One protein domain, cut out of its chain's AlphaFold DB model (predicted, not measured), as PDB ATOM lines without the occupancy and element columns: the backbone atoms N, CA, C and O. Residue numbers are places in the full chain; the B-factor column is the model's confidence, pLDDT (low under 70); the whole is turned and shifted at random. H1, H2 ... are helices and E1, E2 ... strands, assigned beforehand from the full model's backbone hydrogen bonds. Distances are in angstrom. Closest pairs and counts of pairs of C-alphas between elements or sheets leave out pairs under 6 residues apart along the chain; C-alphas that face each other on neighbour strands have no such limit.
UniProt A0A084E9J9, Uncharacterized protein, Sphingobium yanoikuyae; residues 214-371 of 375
ATOM      1  N   GLN A 214     -12.025 -73.998 -17.831       92.62
ATOM      2  CA  GLN A 214     -13.112 -73.607 -18.724       92.62
ATOM      3  C   GLN A 214     -12.611 -73.436 -20.162       92.62
ATOM      4  O   GLN A 214     -13.126 -74.101 -21.054       92.62
ATOM      5  N   GLU A 215     -11.556 -72.651 -20.384       92.00
ATOM      6  CA  GLU A 215     -10.921 -72.466 -21.697       92.00
ATOM      7  C   GLU A 215     -10.507 -73.809 -22.321       92.00
ATOM      8  O   GLU A 215     -10.732 -74.059 -23.506       92.00
ATOM      9  N   SER A 216      -9.982 -74.740 -21.514       93.00
ATOM     10  CA  SER A 216      -9.643 -76.078 -22.003       93.00
ATOM     11  C   SER A 216     -10.862 -76.893 -22.447       93.00
ATOM     12  O   SER A 216     -10.699 -77.713 -23.356       93.00
ATOM     13  N   LEU A 217     -12.028 -76.732 -21.809       94.69
ATOM     14  CA  LEU A 217     -13.278 -77.371 -22.239       94.69
ATOM     15  C   LEU A 217     -13.782 -76.751 -23.545       94.69
ATOM     16  O   LEU A 217     -14.095 -77.478 -24.489       94.69
ATOM     17  N   GLN A 218     -13.785 -75.418 -23.618       93.88
ATOM     18  CA  GLN A 218     -14.191 -74.655 -24.801       93.88
ATOM     19  C   GLN A 218     -13.381 -75.077 -26.026       93.88
ATOM     20  O   GLN A 218     -13.931 -75.516 -27.033       93.88
ATOM     21  N   LEU A 219     -12.053 -75.050 -25.909       93.94
ATOM     22  CA  LEU A 219     -11.151 -75.405 -26.996       93.94
ATOM     23  C   LEU A 219     -11.320 -76.863 -27.449       93.94
ATOM     24  O   LEU A 219     -11.195 -77.171 -28.636       93.94
ATOM     25  N   ALA A 220     -11.614 -77.781 -26.526       95.19
ATOM     26  CA  ALA A 220     -11.907 -79.158 -26.901       95.19
ATOM     27  C   ALA A 220     -13.214 -79.267 -27.697       95.19
ATOM     28  O   ALA A 220     -13.261 -80.043 -28.649       95.19
ATOM     29  N   MET A 221     -14.241 -78.487 -27.350       96.44
ATOM     30  CA  MET A 221     -15.501 -78.445 -28.094       96.44
ATOM     31  C   MET A 221     -15.330 -77.862 -29.495       96.44
ATOM     32  O   MET A 221     -15.838 -78.453 -30.446       96.44
ATOM     33  N   VAL A 222     -14.538 -76.794 -29.641       95.94
ATOM     34  CA  VAL A 222     -14.162 -76.242 -30.955       95.94
ATOM     35  C   VAL A 222     -13.529 -77.325 -31.833       95.94
ATOM     36  O   VAL A 222     -13.985 -77.596 -32.943       95.94
ATOM     37  N   ARG A 223     -12.528 -78.030 -31.297       96.50
ATOM     38  CA  ARG A 223     -11.819 -79.107 -32.004       96.50
ATOM     39  C   ARG A 223     -12.710 -80.302 -32.337       96.50
ATOM     40  O   ARG A 223     -12.568 -80.872 -33.416       96.50
ATOM     41  N   TRP A 224     -13.622 -80.690 -31.444       96.12
ATOM     42  CA  TRP A 224     -14.584 -81.761 -31.712       96.12
ATOM     43  C   TRP A 224     -15.554 -81.395 -32.830       96.12
ATOM     44  O   TRP A 224     -15.772 -82.199 -33.740       96.12
ATOM     45  N   HIS A 225     -16.117 -80.192 -32.767       97.00
ATOM     46  CA  HIS A 225     -17.055 -79.703 -33.763       97.00
ATOM     47  C   HIS A 225     -16.401 -79.665 -35.151       97.00
ATOM     48  O   HIS A 225     -16.883 -80.315 -36.080       97.00
ATOM     49  N   MET A 226     -15.247 -79.003 -35.265       96.94
ATOM     50  CA  MET A 226     -14.537 -78.874 -36.538       96.94
ATOM     51  C   MET A 226     -14.001 -80.215 -37.035       96.94
ATOM     52  O   MET A 226     -14.209 -80.581 -38.189       96.94
ATOM     53  N   GLY A 227     -13.354 -80.989 -36.161       96.44
ATOM     54  CA  GLY A 227     -12.791 -82.287 -36.521       96.44
ATOM     55  C   GLY A 227     -13.854 -83.263 -37.024       96.44
ATOM     56  O   GLY A 227     -13.627 -83.959 -38.006       96.44
ATOM     57  N   SER A 228     -15.039 -83.299 -36.406       94.69
ATOM     58  CA  SER A 228     -16.118 -84.187 -36.863       94.69
ATOM     59  C   SER A 228     -16.686 -83.801 -38.232       94.69
ATOM     60  O   SER A 228     -16.939 -84.697 -39.034       94.69
ATOM     61  N   LEU A 229     -16.814 -82.503 -38.534       95.38
ATOM     62  CA  LEU A 229     -17.195 -82.034 -39.872       95.38
ATOM     63  C   LEU A 229     -16.119 -82.367 -40.907       95.38
ATOM     64  O   LEU A 229     -16.423 -82.941 -41.951       95.38
ATOM     65  N   LEU A 230     -14.855 -82.062 -40.603       96.31
ATOM     66  CA  LEU A 230     -13.734 -82.278 -41.517       96.31
ATOM     67  C   LEU A 230     -13.562 -83.753 -41.897       96.31
ATOM     68  O   LEU A 230     -13.266 -84.026 -43.055       96.31
ATOM     69  N   VAL A 231     -13.806 -84.704 -40.983       94.25
ATOM     70  CA  VAL A 231     -13.832 -86.141 -41.330       94.25
ATOM     71  C   VAL A 231     -14.857 -86.420 -42.431       94.25
ATOM     72  O   VAL A 231     -14.529 -87.040 -43.436       94.25
ATOM     73  N   SER A 232     -16.092 -85.942 -42.287       91.50
ATOM     74  CA  SER A 232     -17.166 -86.236 -43.251       91.50
ATOM     75  C   SER A 232     -17.024 -85.479 -44.571       91.50
ATOM     76  O   SER A 232     -17.514 -85.923 -45.607       91.50
ATOM     77  N   LEU A 233     -16.293 -84.366 -44.556       93.12
ATOM     78  CA  LEU A 233     -15.852 -83.648 -45.752       93.12
ATOM     79  C   LEU A 233     -14.562 -84.262 -46.346       93.12
ATOM     80  O   LEU A 233     -14.083 -83.835 -47.394       93.12
ATOM     81  N   GLY A 234     -14.045 -85.328 -45.726       92.44
ATOM     82  CA  GLY A 234     -12.879 -86.126 -46.111       92.44
ATOM     83  C   GLY A 234     -11.565 -85.353 -46.134       92.44
ATOM     84  O   GLY A 234     -10.733 -85.543 -47.020       92.44
ATOM     85  N   HIS A 235     -11.401 -84.506 -45.120       95.62
ATOM     86  CA  HIS A 235     -10.164 -83.849 -44.709       95.62
ATOM     87  C   HIS A 235      -9.544 -84.589 -43.511       95.62
ATOM     88  O   HIS A 235      -9.147 -83.979 -42.518       95.62
ATOM     89  N   ASP A 236      -9.479 -85.925 -43.562       95.75
ATOM     90  CA  ASP A 236      -9.042 -86.780 -42.444       95.75
ATOM     91  C   ASP A 236      -7.647 -86.430 -41.908       95.75
ATOM     92  O   ASP A 236      -7.407 -86.495 -40.698       95.75
ATOM     93  N   ALA A 237      -6.731 -86.037 -42.801       97.44
ATOM     94  CA  ALA A 237      -5.366 -85.644 -42.452       97.44
ATOM     95  C   ALA A 237      -5.327 -84.434 -41.504       97.44
ATOM     96  O   ALA A 237      -4.478 -84.382 -40.616       97.44
ATOM     97  N   LEU A 238      -6.284 -83.512 -41.650       97.94
ATOM     98  CA  LEU A 238      -6.458 -82.338 -40.798       97.94
ATOM     99  C   LEU A 238      -7.352 -82.640 -39.586       97.94
ATOM    100  O   LEU A 238      -7.063 -82.233 -38.460       97.94
ATOM    101  N   ALA A 239      -8.422 -83.408 -39.787       97.31
ATOM    102  CA  ALA A 239      -9.385 -83.727 -38.743       97.31
ATOM    103  C   ALA A 239      -8.788 -84.574 -37.609       97.31
ATOM    104  O   ALA A 239      -9.028 -84.319 -36.426       97.31
ATOM    105  N   LYS A 240      -7.992 -85.591 -37.956       96.94
ATOM    106  CA  LYS A 240      -7.395 -86.518 -36.990       96.94
ATOM    107  C   LYS A 240      -6.527 -85.811 -35.937       96.94
ATOM    108  O   LYS A 240      -6.792 -86.028 -34.751       96.94
ATOM    109  N   PRO A 241      -5.529 -84.977 -36.290       97.44
ATOM    110  CA  PRO A 241      -4.738 -84.275 -35.284       97.44
ATOM    111  C   PRO A 241      -5.573 -83.297 -34.441       97.44
ATOM    112  O   PRO A 241      -5.338 -83.211 -33.236       97.44
ATOM    113  N   LEU A 242      -6.596 -82.633 -35.001       96.12
ATOM    114  CA  LEU A 242      -7.521 -81.796 -34.217       96.12
ATOM    115  C   LEU A 242      -8.244 -82.600 -33.128       96.12
ATOM    116  O   LEU A 242      -8.291 -82.184 -31.968       96.12
ATOM    117  N   LEU A 243      -8.762 -83.779 -33.475       95.00
ATOM    118  CA  LEU A 243      -9.418 -84.665 -32.513       95.00
ATOM    119  C   LEU A 243      -8.423 -85.228 -31.485       95.00
ATOM    120  O   LEU A 243      -8.750 -85.317 -30.302       95.00
ATOM    121  N   GLU A 244      -7.190 -85.551 -31.879       94.88
ATOM    122  CA  GLU A 244      -6.125 -85.988 -30.961       94.88
ATOM    123  C   GLU A 244      -5.770 -84.912 -29.916       94.88
ATOM    124  O   GLU A 244      -5.568 -85.224 -28.732       94.88
ATOM    125  N   LEU A 245      -5.781 -83.633 -30.310       94.81
ATOM    126  CA  LEU A 245      -5.554 -82.493 -29.416       94.81
ATOM    127  C   LEU A 245      -6.614 -82.363 -28.307       94.81
ATOM    128  O   LEU A 245      -6.340 -81.757 -27.271       94.81
ATOM    129  N   THR A 246      -7.798 -82.964 -28.464       93.25
ATOM    130  CA  THR A 246      -8.822 -83.009 -27.398       93.25
ATOM    131  C   THR A 246      -8.430 -83.936 -26.242       93.25
ATOM    132  O   THR A 246      -8.904 -83.758 -25.117       93.25
ATOM    133  N   GLY A 247      -7.553 -84.918 -26.494       88.88
ATOM    134  CA  GLY A 247      -7.225 -85.997 -25.558       88.88
ATOM    135  C   GLY A 247      -5.779 -86.023 -25.061       88.88
ATOM    136  O   GLY A 247      -5.511 -86.598 -24.000       88.88
ATOM    137  N   HIS A 248      -4.833 -85.417 -25.781       89.31
ATOM    138  CA  HIS A 248      -3.421 -85.469 -25.406       89.31
ATOM    139  C   HIS A 248      -3.102 -84.708 -24.112       89.31
ATOM    140  O   HIS A 248      -3.499 -83.567 -23.900       89.31
ATOM    141  N   ARG A 249      -2.333 -85.370 -23.238       85.06
ATOM    142  CA  ARG A 249      -1.928 -84.854 -21.917       85.06
ATOM    143  C   ARG A 249      -0.468 -84.422 -21.851       85.06
ATOM    144  O   ARG A 249      -0.088 -83.690 -20.943       85.06
ATOM    145  N   PHE A 250       0.355 -84.917 -22.771       87.06
ATOM    146  CA  PHE A 250       1.799 -84.714 -22.759       87.06
ATOM    147  C   PHE A 250       2.182 -83.628 -23.758       87.06
ATOM    148  O   PHE A 250       1.787 -83.701 -24.920       87.06
ATOM    149  N   LYS A 251       2.980 -82.649 -23.313       87.56
ATOM    150  CA  LYS A 251       3.370 -81.479 -24.119       87.56
ATOM    151  C   LYS A 251       3.978 -81.863 -25.472       87.56
ATOM    152  O   LYS A 251       3.642 -81.259 -26.479       87.56
ATOM    153  N   ASN A 252       4.812 -82.903 -25.512       91.44
ATOM    154  CA  ASN A 252       5.415 -83.395 -26.752       91.44
ATOM    155  C   ASN A 252       4.379 -83.953 -27.745       91.44
ATOM    156  O   ASN A 252       4.498 -83.706 -28.938       91.44
ATOM    157  N   ARG A 253       3.355 -84.672 -27.263       93.06
ATOM    158  CA  ARG A 253       2.257 -85.192 -28.094       93.06
ATOM    159  C   ARG A 253       1.337 -84.080 -28.588       93.06
ATOM    160  O   ARG A 253       0.889 -84.141 -29.722       93.06
ATOM    161  N   VAL A 254       1.088 -83.071 -27.751       92.31
ATOM    162  CA  VAL A 254       0.342 -81.869 -28.150       92.31
ATOM    163  C   VAL A 254       1.091 -81.133 -29.260       92.31
ATOM    164  O   VAL A 254       0.523 -80.937 -30.324       92.31
ATOM    165  N   ALA A 255       2.377 -80.828 -29.065       94.25
ATOM    166  CA  ALA A 255       3.190 -80.136 -30.066       94.25
ATOM    167  C   ALA A 255       3.307 -80.921 -31.385       94.25
ATOM    168  O   ALA A 255       3.335 -80.332 -32.458       94.25
ATOM    169  N   ASP A 256       3.377 -82.252 -31.320       96.50
ATOM    170  CA  ASP A 256       3.363 -83.100 -32.514       96.50
ATOM    171  C   ASP A 256       2.033 -83.045 -33.274       96.50
ATOM    172  O   ASP A 256       2.029 -82.857 -34.488       96.50
ATOM    173  N   ALA A 257       0.909 -83.166 -32.565       96.69
ATOM    174  CA  ALA A 257      -0.407 -83.053 -33.180       96.69
ATOM    175  C   ALA A 257      -0.656 -81.647 -33.750       96.69
ATOM    176  O   ALA A 257      -1.227 -81.544 -34.830       96.69
ATOM    177  N   GLN A 258      -0.172 -80.587 -33.091       97.06
ATOM    178  CA  GLN A 258      -0.221 -79.218 -33.620       97.06
ATOM    179  C   GLN A 258       0.542 -79.104 -34.940       97.06
ATOM    180  O   GLN A 258      -0.074 -78.766 -35.942       97.06
ATOM    181  N   ARG A 259       1.821 -79.508 -34.988       98.00
ATOM    182  CA  ARG A 259       2.614 -79.470 -36.234       98.00
ATOM    183  C   ARG A 259       1.969 -80.254 -37.376       98.00
ATOM    184  O   ARG A 259       2.009 -79.818 -38.519       98.00
ATOM    185  N   ARG A 260       1.386 -81.423 -37.084       98.25
ATOM    186  CA  ARG A 260       0.675 -82.221 -38.096       98.25
ATOM    187  C   ARG A 260      -0.597 -81.535 -38.590       98.25
ATOM    188  O   ARG A 260      -0.883 -81.624 -39.776       98.25
ATOM    189  N   ALA A 261      -1.349 -80.882 -37.705       98.25
ATOM    190  CA  ALA A 261      -2.528 -80.122 -38.104       98.25
ATOM    191  C   ALA A 261      -2.153 -78.876 -38.921       98.25
ATOM    192  O   ALA A 261      -2.816 -78.605 -39.912       98.25
ATOM    193  N   GLU A 262      -1.089 -78.159 -38.540       98.31
ATOM    194  CA  GLU A 262      -0.558 -77.006 -39.284       98.31
ATOM    195  C   GLU A 262      -0.154 -77.418 -40.700       98.31
ATOM    196  O   GLU A 262      -0.683 -76.874 -41.663       98.31
ATOM    197  N   ALA A 263       0.684 -78.455 -40.831       98.25
ATOM    198  CA  ALA A 263       1.094 -78.967 -42.136       98.25
ATOM    199  C   ALA A 263      -0.107 -79.405 -42.995       98.25
ATOM    200  O   ALA A 263      -0.194 -79.050 -44.164       98.25
ATOM    201  N   ALA A 264      -1.075 -80.121 -42.408       98.25
ATOM    202  CA  ALA A 264      -2.275 -80.538 -43.134       98.25
ATOM    203  C   ALA A 264      -3.157 -79.351 -43.563       98.25
ATOM    204  O   ALA A 264      -3.763 -79.397 -44.632       98.25
ATOM    205  N   LEU A 265      -3.249 -78.295 -42.745       98.00
ATOM    206  CA  LEU A 265      -3.971 -77.072 -43.095       98.00
ATOM    207  C   LEU A 265      -3.276 -76.337 -44.248       98.00
ATOM    208  O   LEU A 265      -3.951 -75.879 -45.170       98.00
ATOM    209  N   ASP A 266      -1.949 -76.242 -44.219       96.75
ATOM    210  CA  ASP A 266      -1.140 -75.620 -45.273       96.75
ATOM    211  C   ASP A 266      -1.243 -76.372 -46.606       96.75
ATOM    212  O   ASP A 266      -1.383 -75.734 -47.647       96.75
ATOM    213  N   ASP A 267      -1.311 -77.704 -46.570       95.62
ATOM    214  CA  ASP A 267      -1.515 -78.542 -47.760       95.62
ATOM    215  C   ASP A 267      -2.961 -78.511 -48.300       95.62
ATOM    216  O   ASP A 267      -3.229 -78.961 -49.418       95.62
ATOM    217  N   THR A 268      -3.921 -77.999 -47.521       94.69
ATOM    218  CA  THR A 268      -5.332 -77.945 -47.921       94.69
ATOM    219  C   THR A 268      -5.624 -76.689 -48.735       94.69
ATOM    220  O   THR A 268      -5.469 -75.571 -48.236       94.69
ATOM    221  N   VAL A 269      -6.133 -76.879 -49.956       93.75
ATOM    222  CA  VAL A 269      -6.591 -75.794 -50.834       93.75
ATOM    223  C   VAL A 269      -7.852 -75.151 -50.236       93.75
ATOM    224  O   VAL A 269      -8.872 -75.834 -50.107       93.75
ATOM    225  N   PRO A 270      -7.813 -73.864 -49.847       95.19
ATOM    226  CA  PRO A 270      -8.994 -73.152 -49.373       95.19
ATOM    227  C   PRO A 270      -9.969 -72.867 -50.513       95.19
ATOM    228  O   PRO A 270      -9.574 -72.786 -51.672       95.19
ATOM    229  N   MET A 271     -11.227 -72.625 -50.165       95.31
ATOM    230  CA  MET A 271     -12.300 -72.267 -51.083       95.31
ATOM    231  C   MET A 271     -12.798 -70.852 -50.779       95.31
ATOM    232  O   MET A 271     -13.032 -70.506 -49.621       95.31
ATOM    233  N   VAL A 272     -12.983 -70.038 -51.811       94.94
ATOM    234  CA  VAL A 272     -13.610 -68.715 -51.750       94.94
ATOM    235  C   VAL A 272     -15.061 -68.840 -52.184       94.94
ATOM    236  O   VAL A 272     -15.376 -69.582 -53.114       94.94
ATOM    237  N   VAL A 273     -15.941 -68.113 -51.503       92.56
ATOM    238  CA  VAL A 273     -17.358 -68.021 -51.851       92.56
ATOM    239  C   VAL A 273     -17.583 -66.688 -52.552       92.56
ATOM    240  O   VAL A 273     -17.290 -65.638 -51.988       92.56
ATOM    241  N   GLU A 274     -18.099 -66.731 -53.772       89.62
ATOM    242  CA  GLU A 274     -18.570 -65.559 -54.502       89.62
ATOM    243  C   GLU A 274     -20.083 -65.408 -54.308       89.62
ATOM    244  O   GLU A 274     -20.835 -66.387 -54.399       89.62
ATOM    245  N   GLY A 275     -20.525 -64.176 -54.059       82.56
ATOM    246  CA  GLY A 275     -21.926 -63.807 -53.868       82.56
ATOM    247  C   GLY A 275     -22.099 -62.755 -52.771       82.56
ATOM    248  O   GLY A 275     -21.147 -62.411 -52.073       82.56
ATOM    249  N   ASP A 276     -23.329 -62.266 -52.606       78.94
ATOM    250  CA  ASP A 276     -23.655 -61.199 -51.644       78.94
ATOM    251  C   ASP A 276     -23.483 -61.631 -50.179       78.94
ATOM    252  O   ASP A 276     -23.233 -60.808 -49.299       78.94
ATOM    253  N   ILE A 277     -23.606 -62.934 -49.915       82.06
ATOM    254  CA  ILE A 277     -23.406 -63.537 -48.598       82.06
ATOM    255  C   ILE A 277     -22.227 -64.496 -48.706       82.06
ATOM    256  O   ILE A 277     -22.373 -65.633 -49.162       82.06
ATOM    257  N   ALA A 278     -21.059 -64.007 -48.300       86.06
ATOM    258  CA  ALA A 278     -19.812 -64.754 -48.288       86.06
ATOM    259  C   ALA A 278     -19.132 -64.648 -46.910       86.06
ATOM    260  O   ALA A 278     -19.241 -63.611 -46.246       86.06
ATOM    261  N   PRO A 279     -18.425 -65.702 -46.467       90.38
ATOM    262  CA  PRO A 279     -17.530 -65.615 -45.323       90.38
ATOM    263  C   PRO A 279     -16.379 -64.646 -45.602       90.38
ATOM    264  O   PRO A 279     -15.877 -64.562 -46.722       90.38
ATOM    265  N   ASP A 280     -15.896 -63.979 -44.555       89.50
ATOM    266  CA  ASP A 280     -14.810 -62.995 -44.671       89.50
ATOM    267  C   ASP A 280     -13.436 -63.651 -44.885       89.50
ATOM    268  O   ASP A 280     -12.469 -62.994 -45.270       89.50
ATOM    269  N   THR A 281     -13.338 -64.956 -44.617       91.69
ATOM    270  CA  THR A 281     -12.117 -65.745 -44.787       91.69
ATOM    271  C   THR A 281     -12.393 -66.983 -45.639       91.69
ATOM    272  O   THR A 281     -13.507 -67.511 -45.615       91.69
ATOM    273  N   PRO A 282     -11.392 -67.487 -46.383       95.94
ATOM    274  CA  PRO A 282     -11.550 -68.713 -47.153       95.94
ATOM    275  C   PRO A 282     -11.962 -69.902 -46.280       95.94
ATOM    276  O   PRO A 282     -11.543 -70.031 -45.127       95.94
ATOM    277  N   LEU A 283     -12.740 -70.811 -46.856       97.25
ATOM    278  CA  LEU A 283     -13.248 -72.004 -46.191       97.25
ATOM    279  C   LEU A 283     -12.404 -73.236 -46.524       97.25
ATOM    280  O   LEU A 283     -11.964 -73.424 -47.652       97.25
ATOM    281  N   VAL A 284     -12.250 -74.140 -45.567       97.50
ATOM    282  CA  VAL A 284     -11.848 -75.527 -45.812       97.50
ATOM    283  C   VAL A 284     -13.103 -76.386 -45.747       97.50
ATOM    284  O   VAL A 284     -13.774 -76.428 -44.715       97.50
ATOM    285  N   GLY A 285     -13.452 -77.050 -46.847       95.62
ATOM    286  CA  GLY A 285     -14.751 -77.707 -46.954       95.62
ATOM    287  C   GLY A 285     -14.881 -78.676 -48.117       95.62
ATOM    288  O   GLY A 285     -13.888 -79.108 -48.699       95.62
ATOM    289  N   GLY A 286     -16.117 -79.038 -48.437       93.94
ATOM    290  CA  GLY A 286     -16.428 -79.927 -49.547       93.94
ATOM    291  C   GLY A 286     -17.888 -79.843 -49.971       93.94
ATOM    292  O   GLY A 286     -18.755 -79.398 -49.217       93.94
ATOM    293  N   TYR A 287     -18.157 -80.295 -51.193       93.12
ATOM    294  CA  TYR A 287     -19.516 -80.387 -51.712       93.12
ATOM    295  C   TYR A 287     -20.209 -81.639 -51.182       93.12
ATOM    296  O   TYR A 287     -19.642 -82.734 -51.151       93.12
ATOM    297  N   VAL A 288     -21.466 -81.478 -50.800       91.31
ATOM    298  CA  VAL A 288     -22.317 -82.506 -50.221       91.31
ATOM    299  C   VAL A 288     -23.584 -82.606 -51.059       91.31
ATOM    300  O   VAL A 288     -24.243 -81.612 -51.350       91.31
ATOM    301  N   GLY A 289     -23.915 -83.828 -51.464       86.62
ATOM    302  CA  GLY A 289     -25.182 -84.167 -52.097       86.62
ATOM    303  C   GLY A 289     -25.967 -85.173 -51.258       86.62
ATOM    304  O   GLY A 289     -25.610 -85.509 -50.128       86.62
ATOM    305  N   ARG A 290     -27.036 -85.723 -51.838       80.50
ATOM    306  CA  ARG A 290     -27.932 -86.684 -51.162       80.50
ATOM    307  C   ARG A 290     -27.221 -87.912 -50.590       80.50
ATOM    308  O   ARG A 290     -27.587 -88.389 -49.520       80.50
ATOM    309  N   ALA A 291     -26.196 -88.402 -51.282       78.12
ATOM    310  CA  ALA A 291     -25.429 -89.580 -50.883       78.12
ATOM    311  C   ALA A 291     -24.210 -89.259 -49.991       78.12
ATOM    312  O   ALA A 291     -23.379 -90.134 -49.767       78.12
ATOM    313  N   GLY A 292     -24.088 -88.020 -49.502       82.94
ATOM    314  CA  GLY A 292     -22.923 -87.562 -48.744       82.94
ATOM    315  C   GLY A 292     -21.966 -86.746 -49.608       82.94
ATOM    316  O   GLY A 292     -22.395 -86.053 -50.534       82.94
ATOM    317  N   ARG A 293     -20.671 -86.800 -49.285       89.00
ATOM    318  CA  ARG A 293     -19.644 -86.005 -49.966       89.00
ATOM    319  C   ARG A 293     -19.570 -86.337 -51.459       89.00
ATOM    320  O   ARG A 293     -19.475 -87.503 -51.837       89.00
ATOM    321  N   LEU A 294     -19.534 -85.310 -52.299       89.31
ATOM    322  CA  LEU A 294     -19.180 -85.444 -53.707       89.31
ATOM    323  C   LEU A 294     -17.654 -85.559 -53.848       89.31
ATOM    324  O   LEU A 294     -16.892 -85.015 -53.053       89.31
ATOM    325  N   SER A 295     -17.180 -86.284 -54.859       86.75
ATOM    326  CA  SER A 295     -15.739 -86.393 -55.141       86.75
ATOM    327  C   SER A 295     -15.162 -85.158 -55.836       86.75
ATOM    328  O   SER A 295     -13.946 -85.062 -55.976       86.75
ATOM    329  N   ALA A 296     -16.021 -84.251 -56.301       82.69
ATOM    330  CA  ALA A 296     -15.630 -83.038 -56.997       82.69
ATOM    331  C   ALA A 296     -14.836 -82.102 -56.072       82.69
ATOM    332  O   ALA A 296     -15.253 -81.825 -54.947       82.69
ATOM    333  N   THR A 297     -13.699 -81.611 -56.560       83.06
ATOM    334  CA  THR A 297     -12.885 -80.580 -55.892       83.06
ATOM    335  C   THR A 297     -13.371 -79.169 -56.213       83.06
ATOM    336  O   THR A 297     -13.143 -78.247 -55.442       83.06
ATOM    337  N   GLN A 298     -14.061 -79.017 -57.340       88.25
ATOM    338  CA  GLN A 298     -14.743 -77.813 -57.795       88.25
ATOM    339  C   GLN A 298     -15.968 -78.262 -58.593       88.25
ATOM    340  O   GLN A 298     -15.917 -79.316 -59.225       88.25
ATOM    341  N   LEU A 299     -17.046 -77.484 -58.546       88.50
ATOM    342  CA  LEU A 299     -18.185 -77.637 -59.449       88.50
ATOM    343  C   LEU A 299     -18.264 -76.404 -60.342       88.50
ATOM    344  O   LEU A 299     -18.346 -75.283 -59.835       88.50
ATOM    345  N   ASP A 300     -18.218 -76.599 -61.658       87.56
ATOM    346  CA  ASP A 300     -18.427 -75.502 -62.599       87.56
ATOM    347  C   ASP A 300     -19.921 -75.157 -62.761       87.56
ATOM    348  O   ASP A 300     -20.818 -75.851 -62.270       87.56
ATOM    349  N   ALA A 301     -20.210 -74.050 -63.449       86.62
ATOM    350  CA  ALA A 301     -21.584 -73.582 -63.637       86.62
ATOM    351  C   ALA A 301     -22.464 -74.579 -64.422       86.62
ATOM    352  O   ALA A 301     -23.658 -74.687 -64.155       86.62
ATOM    353  N   SER A 302     -21.894 -75.322 -65.377       88.81
ATOM    354  CA  SER A 302     -22.622 -76.319 -66.171       88.81
ATOM    355  C   SER A 302     -22.939 -77.569 -65.347       88.81
ATOM    356  O   SER A 302     -24.034 -78.134 -65.452       88.81
ATOM    357  N   GLU A 303     -22.003 -78.002 -64.505       89.81
ATOM    358  CA  GLU A 303     -22.200 -79.095 -63.556       89.81
ATOM    359  C   GLU A 303     -23.266 -78.735 -62.521       89.81
ATOM    360  O   GLU A 303     -24.212 -79.504 -62.338       89.81
ATOM    361  N   LEU A 304     -23.179 -77.549 -61.906       88.56
ATOM    362  CA  LEU A 304     -24.190 -77.055 -60.966       88.56
ATOM    363  C   LEU A 304     -25.575 -76.986 -61.616       88.56
ATOM    364  O   LEU A 304     -26.527 -77.554 -61.079       88.56
ATOM    365  N   ALA A 305     -25.682 -76.402 -62.813       87.19
ATOM    366  CA  ALA A 305     -26.940 -76.347 -63.555       87.19
ATOM    367  C   ALA A 305     -27.509 -77.751 -63.838       87.19
ATOM    368  O   ALA A 305     -28.716 -77.982 -63.719       87.19
ATOM    369  N   THR A 306     -26.647 -78.720 -64.164       89.50
ATOM    370  CA  THR A 306     -27.049 -80.117 -64.381       89.50
ATOM    371  C   THR A 306     -27.558 -80.758 -63.089       89.50
ATOM    372  O   THR A 306     -28.633 -81.363 -63.084       89.50
ATOM    373  N   LEU A 307     -26.831 -80.604 -61.980       88.00
ATOM    374  CA  LEU A 307     -27.222 -81.145 -60.678       88.00
ATOM    375  C   LEU A 307     -28.540 -80.525 -60.187       88.00
ATOM    376  O   LEU A 307     -29.414 -81.251 -59.706       88.00
ATOM    377  N   ASN A 308     -28.726 -79.220 -60.375       85.12
ATOM    378  CA  ASN A 308     -29.952 -78.506 -60.022       85.12
ATOM    379  C   ASN A 308     -31.137 -78.960 -60.881       85.12
ATOM    380  O   ASN A 308     -32.203 -79.267 -60.342       85.12
ATOM    381  N   LYS A 309     -30.941 -79.135 -62.195       86.19
ATOM    382  CA  LYS A 309     -31.964 -79.682 -63.104       86.19
ATOM    383  C   LYS A 309     -32.390 -81.106 -62.734       86.19
ATOM    384  O   LYS A 309     -33.554 -81.460 -62.900       86.19
ATOM    385  N   LEU A 310     -31.469 -81.919 -62.215       86.38
ATOM    386  CA  LEU A 310     -31.755 -83.263 -61.699       86.38
ATOM    387  C   LEU A 310     -32.349 -83.254 -60.277       86.38
ATOM    388  O   LEU A 310     -32.633 -84.313 -59.716       86.38
ATOM    389  N   GLY A 311     -32.532 -82.075 -59.676       81.62
ATOM    390  CA  GLY A 311     -33.036 -81.914 -58.314       81.62
ATOM    391  C   GLY A 311     -32.064 -82.396 -57.236       81.62
ATOM    392  O   GLY A 311     -32.490 -82.657 -56.110       81.62
ATOM    393  N   LEU A 312     -30.778 -82.556 -57.563       82.88
ATOM    394  CA  LEU A 312     -29.752 -83.036 -56.635       82.88
ATOM    395  C   LEU A 312     -29.240 -81.941 -55.694       82.88
ATOM    396  O   LEU A 312     -28.806 -82.307 -54.604       82.88
ATOM    397  N   ARG A 313     -29.352 -80.662 -56.095       83.69
ATOM    398  CA  ARG A 313     -29.205 -79.465 -55.240       83.69
ATOM    399  C   ARG A 313     -27.988 -79.536 -54.308       83.69
ATOM    400  O   ARG A 313     -28.133 -79.719 -53.101       83.69
ATOM    401  N   PRO A 314     -26.763 -79.530 -54.854       89.25
ATOM    402  CA  PRO A 314     -25.569 -79.692 -54.042       89.25
ATOM    403  C   PRO A 314     -25.434 -78.539 -53.040       89.25
ATOM    404  O   PRO A 314     -25.829 -77.405 -53.287       89.25
ATOM    405  N   THR A 315     -24.849 -78.836 -51.890       91.38
ATOM    406  CA  THR A 315     -24.556 -77.857 -50.840       91.38
ATOM    407  C   THR A 315     -23.061 -77.870 -50.585       91.38
ATOM    408  O   THR A 315     -22.473 -78.940 -50.445       91.38
ATOM    409  N   PHE A 316     -22.424 -76.707 -50.513       94.00
ATOM    410  CA  PHE A 316     -21.063 -76.626 -50.003       94.00
ATOM    411  C   PHE A 316     -21.104 -76.467 -48.485       94.00
ATOM    412  O   PHE A 316     -21.821 -75.613 -47.971       94.00
ATOM    413  N   VAL A 317     -20.337 -77.285 -47.767       95.25
ATOM    414  CA  VAL A 317     -20.148 -77.127 -46.323       95.25
ATOM    415  C   VAL A 317     -18.675 -76.896 -46.057       95.25
ATOM    416  O   VAL A 317     -17.831 -77.649 -46.548       95.25
ATOM    417  N   GLY A 318     -18.355 -75.867 -45.279       96.31
ATOM    418  CA  GLY A 318     -16.973 -75.512 -44.986       96.31
ATOM    419  C   GLY A 318     -16.800 -74.854 -43.632       96.31
ATOM    420  O   GLY A 318     -17.762 -74.455 -42.988       96.31
ATOM    421  N   ILE A 319     -15.550 -74.770 -43.198       97.75
ATOM    422  CA  ILE A 319     -15.139 -74.125 -41.955       97.75
ATOM    423  C   ILE A 319     -14.122 -73.053 -42.309       97.75
ATOM    424  O   ILE A 319     -13.206 -73.309 -43.087       97.75
ATOM    425  N   GLU A 320     -14.268 -71.867 -41.736       96.56
ATOM    426  CA  GLU A 320     -13.316 -70.773 -41.900       96.56
ATOM    427  C   GLU A 320     -11.890 -71.237 -41.575       96.56
ATOM    428  O   GLU A 320     -11.616 -71.790 -40.501       96.56
ATOM    429  N   ARG A 321     -10.960 -71.002 -42.507       96.25
ATOM    430  CA  ARG A 321      -9.555 -71.414 -42.372       96.25
ATOM    431  C   ARG A 321      -8.927 -70.829 -41.108       96.25
ATOM    432  O   ARG A 321      -8.203 -71.530 -40.399       96.25
ATOM    433  N   ASP A 322      -9.252 -69.579 -40.788       94.88
ATOM    434  CA  ASP A 322      -8.760 -68.903 -39.588       94.88
ATOM    435  C   ASP A 322      -9.327 -69.507 -38.300       94.88
ATOM    436  O   ASP A 322      -8.612 -69.603 -37.300       94.88
ATOM    437  N   ALA A 323     -10.575 -69.981 -38.318       95.31
ATOM    438  CA  ALA A 323     -11.169 -70.669 -37.176       95.31
ATOM    439  C   ALA A 323     -10.468 -72.016 -36.918       95.31
ATOM    440  O   ALA A 323     -10.158 -72.347 -35.769       95.31
ATOM    441  N   ILE A 324     -10.117 -72.752 -37.980       97.19
ATOM    442  CA  ILE A 324      -9.302 -73.969 -37.863       97.19
ATOM    443  C   ILE A 324      -7.919 -73.635 -37.300       97.19
ATOM    444  O   ILE A 324      -7.471 -74.283 -36.353       97.19
ATOM    445  N   LYS A 325      -7.249 -72.611 -37.839       96.69
ATOM    446  CA  LYS A 325      -5.928 -72.176 -37.368       96.69
ATOM    447  C   LYS A 325      -5.943 -71.848 -35.872       96.69
ATOM    448  O   LYS A 325      -5.123 -72.368 -35.118       96.69
ATOM    449  N   GLN A 326      -6.939 -71.091 -35.421       95.25
ATOM    450  CA  GLN A 326      -7.155 -70.783 -34.006       95.25
ATOM    451  C   GLN A 326      -7.338 -72.049 -33.150       95.25
ATOM    452  O   GLN A 326      -6.739 -72.172 -32.075       95.25
ATOM    453  N   ALA A 327      -8.104 -73.032 -33.637       95.69
ATOM    454  CA  ALA A 327      -8.287 -74.310 -32.953       95.69
ATOM    455  C   ALA A 327      -6.974 -75.112 -32.836       95.69
ATOM    456  O   ALA A 327      -6.754 -75.795 -31.824       95.69
ATOM    457  N   ILE A 328      -6.084 -75.026 -33.828       96.75
ATOM    458  CA  ILE A 328      -4.761 -75.666 -33.806       96.75
ATOM    459  C   ILE A 328      -3.846 -74.979 -32.787       96.75
ATOM    460  O   ILE A 328      -3.322 -75.636 -31.880       96.75
ATOM    461  N   GLU A 329      -3.730 -73.654 -32.878       94.69
ATOM    462  CA  GLU A 329      -2.901 -72.818 -31.999       94.69
ATOM    463  C   GLU A 329      -3.368 -72.873 -30.537       94.69
ATOM    464  O   GLU A 329      -2.579 -72.700 -29.610       94.69
ATOM    465  N   GLY A 330      -4.643 -73.207 -30.320       91.06
ATOM    466  CA  GLY A 330      -5.234 -73.315 -28.995       91.06
ATOM    467  C   GLY A 330      -5.729 -71.983 -28.453       91.06
ATOM    468  O   GLY A 330      -5.714 -71.777 -27.246       91.06
ATOM    469  N   THR A 331      -6.160 -71.091 -29.340       85.88
ATOM    470  CA  THR A 331      -6.717 -69.783 -28.992       85.88
ATOM    471  C   THR A 331      -8.179 -69.723 -29.408       85.88
ATOM    472  O   THR A 331      -8.503 -70.137 -30.515       85.88
ATOM    473  N   VAL A 332      -9.054 -69.161 -28.576       72.75
ATOM    474  CA  VAL A 332     -10.444 -68.860 -28.955       72.75
ATOM    475  C   VAL A 332     -10.572 -67.341 -29.043       72.75
ATOM    476  O   VAL A 332     -10.785 -66.678 -28.033       72.75
ATOM    477  N   ARG A 333     -10.330 -66.768 -30.232       69.19
ATOM    478  CA  ARG A 333     -10.313 -65.302 -30.438       69.19
ATOM    479  C   ARG A 333     -11.555 -64.761 -31.141       69.19
ATOM    480  O   ARG A 333     -11.705 -63.545 -31.222       69.19
ATOM    481  N   ARG A 334     -12.426 -65.632 -31.663       69.56
ATOM    482  CA  ARG A 334     -13.665 -65.212 -32.330       69.56
ATOM    483  C   ARG A 334     -14.559 -64.488 -31.323       69.56
ATOM    484  O   ARG A 334     -14.849 -65.030 -30.256       69.56
ATOM    485  N   ALA A 335     -14.995 -63.281 -31.676       70.69
ATOM    486  CA  ALA A 335     -16.050 -62.613 -30.932       70.69
ATOM    487  C   ALA A 335     -17.323 -63.479 -30.974       70.69
ATOM    488  O   ALA A 335     -17.588 -64.118 -31.999       70.69
ATOM    489  N   PRO A 336     -18.100 -63.538 -29.882       73.94
ATOM    490  CA  PRO A 336     -19.403 -64.184 -29.925       73.94
ATOM    491  C   PRO A 336     -20.280 -63.515 -30.997       73.94
ATOM    492  O   PRO A 336     -20.177 -62.296 -31.169       73.94
ATOM    493  N   PRO A 337     -21.137 -64.273 -31.706       80.12
ATOM    494  CA  PRO A 337     -22.126 -63.667 -32.586       80.12
ATOM    495  C   PRO A 337     -23.003 -62.691 -31.797       80.12
ATOM    496  O   PRO A 337     -23.250 -62.894 -30.603       80.12
ATOM    497  N   ALA A 338     -23.453 -61.626 -32.458       82.12
ATOM    498  CA  ALA A 338     -24.364 -60.673 -31.842       82.12
ATOM    499  C   ALA A 338     -25.694 -61.359 -31.496       82.12
ATOM    500  O   ALA A 338     -26.107 -62.303 -32.167       82.12
ATOM    501  N   LEU A 339     -26.356 -60.865 -30.453       83.25
ATOM    502  CA  LEU A 339     -27.738 -61.217 -30.153       83.25
ATOM    503  C   LEU A 339     -28.648 -60.121 -30.707       83.25
ATOM    504  O   LEU A 339     -28.281 -58.944 -30.653       83.25
ATOM    505  N   ASP A 340     -29.799 -60.503 -31.248       82.88
ATOM    506  CA  ASP A 340     -30.873 -59.565 -31.556       82.88
ATOM    507  C   ASP A 340     -31.655 -59.165 -30.290       82.88
ATOM    508  O   ASP A 340     -31.373 -59.637 -29.183       82.88
ATOM    509  N   ASP A 341     -32.630 -58.267 -30.449       75.06
ATOM    510  CA  ASP A 341     -33.434 -57.733 -29.340       75.06
ATOM    511  C   ASP A 341     -34.236 -58.822 -28.599       75.06
ATOM    512  O   ASP A 341     -34.559 -58.657 -27.420       75.06
ATOM    513  N   ASP A 342     -34.509 -59.950 -29.261       72.62
ATOM    514  CA  ASP A 342     -35.232 -61.095 -28.706       72.62
ATOM    515  C   ASP A 342     -34.290 -62.117 -28.032       72.62
ATOM    516  O   ASP A 342     -34.744 -63.127 -27.489       72.62
ATOM    517  N   GLY A 343     -32.977 -61.852 -28.023       74.12
ATOM    518  CA  GLY A 343     -31.959 -62.738 -27.458       74.12
ATOM    519  C   GLY A 343     -31.593 -63.920 -28.360       74.12
ATOM    520  O   GLY A 343     -30.989 -64.880 -27.878       74.12
ATOM    521  N   THR A 344     -31.936 -63.857 -29.648       82.81
ATOM    522  CA  THR A 344     -31.589 -64.849 -30.674       82.81
ATOM    523  C   THR A 344     -30.227 -64.515 -31.277       82.81
ATOM    524  O   THR A 344     -29.864 -63.344 -31.399       82.81
ATOM    525  N   LEU A 345     -29.447 -65.520 -31.684       84.81
ATOM    526  CA  LEU A 345     -28.209 -65.258 -32.426       84.81
ATOM    527  C   LEU A 345     -28.509 -64.591 -33.777       84.81
ATOM    528  O   LEU A 345     -29.233 -65.122 -34.614       84.81
ATOM    529  N   SER A 346     -27.869 -63.453 -34.026       86.81
ATOM    530  CA  SER A 346     -27.863 -62.797 -35.330       86.81
ATOM    531  C   SER A 346     -26.765 -63.420 -36.197       86.81
ATOM    532  O   SER A 346     -25.589 -63.065 -36.095       86.81
ATOM    533  N   LEU A 347     -27.150 -64.407 -37.010       87.94
ATOM    534  CA  LEU A 347     -26.257 -65.139 -37.913       87.94
ATOM    535  C   LEU A 347     -26.508 -64.746 -39.372       87.94
ATOM    536  O   LEU A 347     -27.647 -64.507 -39.779       87.94
ATOM    537  N   ARG A 348     -25.439 -64.712 -40.176       89.69
ATOM    538  CA  ARG A 348     -25.559 -64.593 -41.635       89.69
ATOM    539  C   ARG A 348     -26.185 -65.862 -42.211       89.69
ATOM    540  O   ARG A 348     -26.052 -66.943 -41.641       89.69
ATOM    541  N   GLU A 349     -26.840 -65.747 -43.365       88.75
ATOM    542  CA  GLU A 349     -27.405 -66.915 -44.046       88.75
ATOM    543  C   GLU A 349     -26.315 -67.971 -44.296       88.75
ATOM    544  O   GLU A 349     -25.305 -67.701 -44.944       88.75
ATOM    545  N   GLY A 350     -26.528 -69.174 -43.762       89.94
ATOM    546  CA  GLY A 350     -25.592 -70.291 -43.871       89.94
ATOM    547  C   GLY A 350     -24.568 -70.394 -42.738       89.94
ATOM    548  O   GLY A 350     -23.991 -71.465 -42.582       89.94
ATOM    549  N   GLU A 351     -24.365 -69.354 -41.927       92.88
ATOM    550  CA  GLU A 351     -23.453 -69.379 -40.776       92.88
ATOM    551  C   GLU A 351     -24.082 -70.116 -39.576       92.88
ATOM    552  O   GLU A 351     -25.278 -69.984 -39.315       92.88
ATOM    553  N   ASP A 352     -23.284 -70.873 -38.812       91.25
ATOM    554  CA  ASP A 352     -23.735 -71.589 -37.600       91.25
ATOM    555  C   ASP A 352     -23.213 -70.999 -36.273       91.25
ATOM    556  O   ASP A 352     -23.460 -71.536 -35.191       91.25
ATOM    557  N   GLY A 353     -22.446 -69.908 -36.347       90.81
ATOM    558  CA  GLY A 353     -21.809 -69.247 -35.206       90.81
ATOM    559  C   GLY A 353     -20.577 -69.970 -34.636       90.81
ATOM    560  O   GLY A 353     -19.964 -69.470 -33.690       90.81
ATOM    561  N   ALA A 354     -20.185 -71.121 -35.190       92.75
ATOM    562  CA  ALA A 354     -18.954 -71.854 -34.863       92.75
ATOM    563  C   ALA A 354     -17.830 -71.624 -35.891       92.75
ATOM    564  O   ALA A 354     -16.752 -72.217 -35.797       92.75
ATOM    565  N   GLY A 355     -18.074 -70.752 -36.874       93.00
ATOM    566  CA  GLY A 355     -17.203 -70.563 -38.032       93.00
ATOM    567  C   GLY A 355     -17.372 -71.636 -39.094       93.00
ATOM    568  O   GLY A 355     -16.515 -71.744 -39.972       93.00
ATOM    569  N   SER A 356     -18.442 -72.431 -39.016       95.25
ATOM    570  CA  SER A 356     -18.843 -73.323 -40.089       95.25
ATOM    571  C   SER A 356     -20.002 -72.724 -40.885       95.25
ATOM    572  O   SER A 356     -20.755 -71.872 -40.409       95.25
ATOM    573  N   TRP A 357     -20.078 -73.132 -42.146       96.12
ATOM    574  CA  TRP A 357     -20.974 -72.577 -43.145       96.12
ATOM    575  C   TRP A 357     -21.646 -73.698 -43.927       96.12
ATOM    576  O   TRP A 357     -20.976 -74.624 -44.387       96.12
ATOM    577  N   VAL A 358     -22.959 -73.587 -44.112       94.25
ATOM    578  CA  VAL A 358     -23.779 -74.434 -44.979       94.25
ATOM    579  C   VAL A 358     -24.336 -73.561 -46.096       94.25
ATOM    580  O   VAL A 358     -25.186 -72.707 -45.865       94.25
ATOM    581  N   LEU A 359     -23.842 -73.771 -47.313       93.00
ATOM    582  CA  LEU A 359     -24.108 -72.926 -48.470       93.00
ATOM    583  C   LEU A 359     -24.837 -73.734 -49.551       93.00
ATOM    584  O   LEU A 359     -24.191 -74.450 -50.324       93.00
ATOM    585  N   PRO A 360     -26.177 -73.651 -49.616       90.31
ATOM    586  CA  PRO A 360     -26.940 -74.160 -50.753       90.31
ATOM    587  C   PRO A 360     -26.430 -73.542 -52.059       90.31
ATOM    588  O   PRO A 360     -26.197 -72.330 -52.105       90.31
ATOM    589  N   LEU A 361     -26.276 -74.361 -53.103       88.69
ATOM    590  CA  LEU A 361     -25.836 -73.939 -54.444       88.69
ATOM    591  C   LEU A 361     -26.988 -74.018 -55.461       88.69
ATOM    592  O   LEU A 361     -26.799 -74.334 -56.637       88.69
ATOM    593  N   ASP A 362     -28.202 -73.771 -54.974       78.56
ATOM    594  CA  ASP A 362     -29.449 -73.818 -55.740       78.56
ATOM    595  C   ASP A 362     -29.654 -72.561 -56.604       78.56
ATOM    596  O   ASP A 362     -30.495 -72.570 -57.502       78.56
ATOM    597  N   ASP A 363     -28.903 -71.494 -56.319       68.31
ATOM    598  CA  ASP A 363     -28.944 -70.204 -57.005       68.31
ATOM    599  C   ASP A 363     -27.731 -70.050 -57.934       68.31
ATOM    600  O   ASP A 363     -26.588 -70.265 -57.522       68.31
ATOM    601  N   ASP A 364     -27.978 -69.635 -59.178       62.94
ATOM    602  CA  ASP A 364     -26.961 -69.446 -60.219       62.94
ATOM    603  C   ASP A 364     -25.938 -68.345 -59.861       62.94
ATOM    604  O   ASP A 364     -24.863 -68.266 -60.468       62.94
ATOM    605  N   ALA A 365     -26.257 -67.494 -58.875       70.50
ATOM    606  CA  ALA A 365     -25.398 -66.405 -58.417       70.50
ATOM    607  C   ALA A 365     -24.279 -66.842 -57.452       70.50
ATOM    608  O   ALA A 365     -23.236 -66.186 -57.409       70.50
ATOM    609  N   ARG A 366     -24.459 -67.926 -56.680       86.06
ATOM    610  CA  ARG A 366     -23.490 -68.331 -55.647       86.06
ATOM    611  C   ARG A 366     -22.484 -69.328 -56.209       86.06
ATOM    612  O   ARG A 366     -22.852 -70.404 -56.675       86.06
ATOM    613  N   ARG A 367     -21.192 -69.005 -56.112       87.56
ATOM    614  CA  ARG A 367     -20.105 -69.883 -56.572       87.56
ATOM    615  C   ARG A 367     -19.122 -70.150 -55.455       87.56
ATOM    616  O   ARG A 367     -18.861 -69.290 -54.625       87.56
ATOM    617  N   VAL A 368     -18.573 -71.358 -55.443       92.31
ATOM    618  CA  VAL A 368     -17.507 -71.737 -54.517       92.31
ATOM    619  C   VAL A 368     -16.342 -72.228 -55.349       92.31
ATOM    620  O   VAL A 368     -16.480 -73.212 -56.074       92.31
ATOM    621  N   LEU A 369     -15.224 -71.515 -55.277       92.06
ATOM    622  CA  LEU A 369     -14.063 -71.709 -56.137       92.06
ATOM    623  C   LEU A 369     -12.826 -71.968 -55.278       92.06
ATOM    624  O   LEU A 369     -12.721 -71.394 -54.194       92.06
ATOM    625  N   PRO A 370     -11.875 -72.801 -55.723       92.50
ATOM    626  CA  PRO A 370     -10.567 -72.866 -55.086       92.50
ATOM    627  C   PRO A 370      -9.942 -71.468 -55.033       92.50
ATOM    628  O   PRO A 370      -9.997 -70.727 -56.012       92.50
ATOM    629  N   LEU A 371      -9.356 -71.099 -53.896       90.06
ATOM    630  CA  LEU A 371      -8.531 -69.900 -53.817       90.06
ATOM    631  C   LEU A 371      -7.325 -70.134 -54.726       90.06
ATOM    632  O   LEU A 371      -6.490 -70.989 -54.418       90.06
TER     633      LEU A 371
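Overview. This is residues 214 to 371 of the 375 residues of an uncharacterized protein of Sphingobium yanoikuyae (UniProt A0A084E9J9). A small sandwich, the antiparallel sheet E2 E3 E4 partly face to face with the two-strand sheet E1 E5, has a group of four helices at one end and the short helix H4 toward the other. In that group H1, H2 and H3 run back and forth and H5 packs on H1 and H3, while residues 330 to 355 make a long loop that reaches away from the body around Asp 341. The printed part has 158 residues, with five named helices and five named strands in the order H1 H2 H3 E1 E2 H4 E3 H5 E4 E5, and its class is mixed. It is compact, with a radius of gyration of the C-alphas of 16.6 A, and spans 53 by 42 by 25 A.

Along the chain. The larger sheet holds E2, residues 283 to 289 and 18.0 A long, E3, residues 315 to 320 and 16.0 A, and E4, residues 356 to 360 and 13.4 A. The smaller holds E1, residues 271 to 274, and E5, residues 367 to 370, which ends with C-alpha 370 at (-10.567, -72.866, -55.086). H1, residues 214 to 232, is 27.9 A long and begins with C-alpha 214 at (-13.112, -73.607, -18.724). H2 is residues 236 to 245, H3 is residues 251 to 267 and 24.3 A long, H4 is residues 301 to 309, and H5 is residues 321 to 329.

Arrangement. E3 is the inner strand, antiparallel to E2 at 161 degrees, with N 286 and O 317 2.9 A apart, and to E4 at 158 degrees, with N 357 and O 318 2.8 A apart. E1 and E5 are antiparallel at 150 degrees, with N 272 and O 369 2.8 A apart. The two sheets form a sandwich, two sheets face to face, their strands at 58 degrees and the facing parts 9.4 A centre to centre. H1 only grazes the larger sheet with residues 225 to 232, and H5 with residues 321 to 324. The helical hairpin H1 and H2 touches at Gly 227 and Ala 239, closest C-alphas 4.3 A, at a shallow tilt of 20 degrees. The helical hairpin H2 and H3 touches at Pro 241 and Ala 257, closest C-alphas 5.0 A. H5 touches H3 at Ile 328 and Gln 258, closest C-alphas 5.8 A. H4 touches no helix and is not on the larger sheet. Every O i to N i+4 pair is within hydrogen-bond range in H3, H4 and H5, against 14 of 15 in H1 and 4 of 6 in H2.

Size, cuts and confidence. The two C-alphas farthest apart, those of Phe 250 and Lys 309, are 52.8 A apart. The printed part has no cut. The links E2 to H4 and H5 to E4 are long, with 11 and 26 residues. The mean pLDDT of the printed part is 90.2, and residues 333 to 334 and 363 to 364 are under 70.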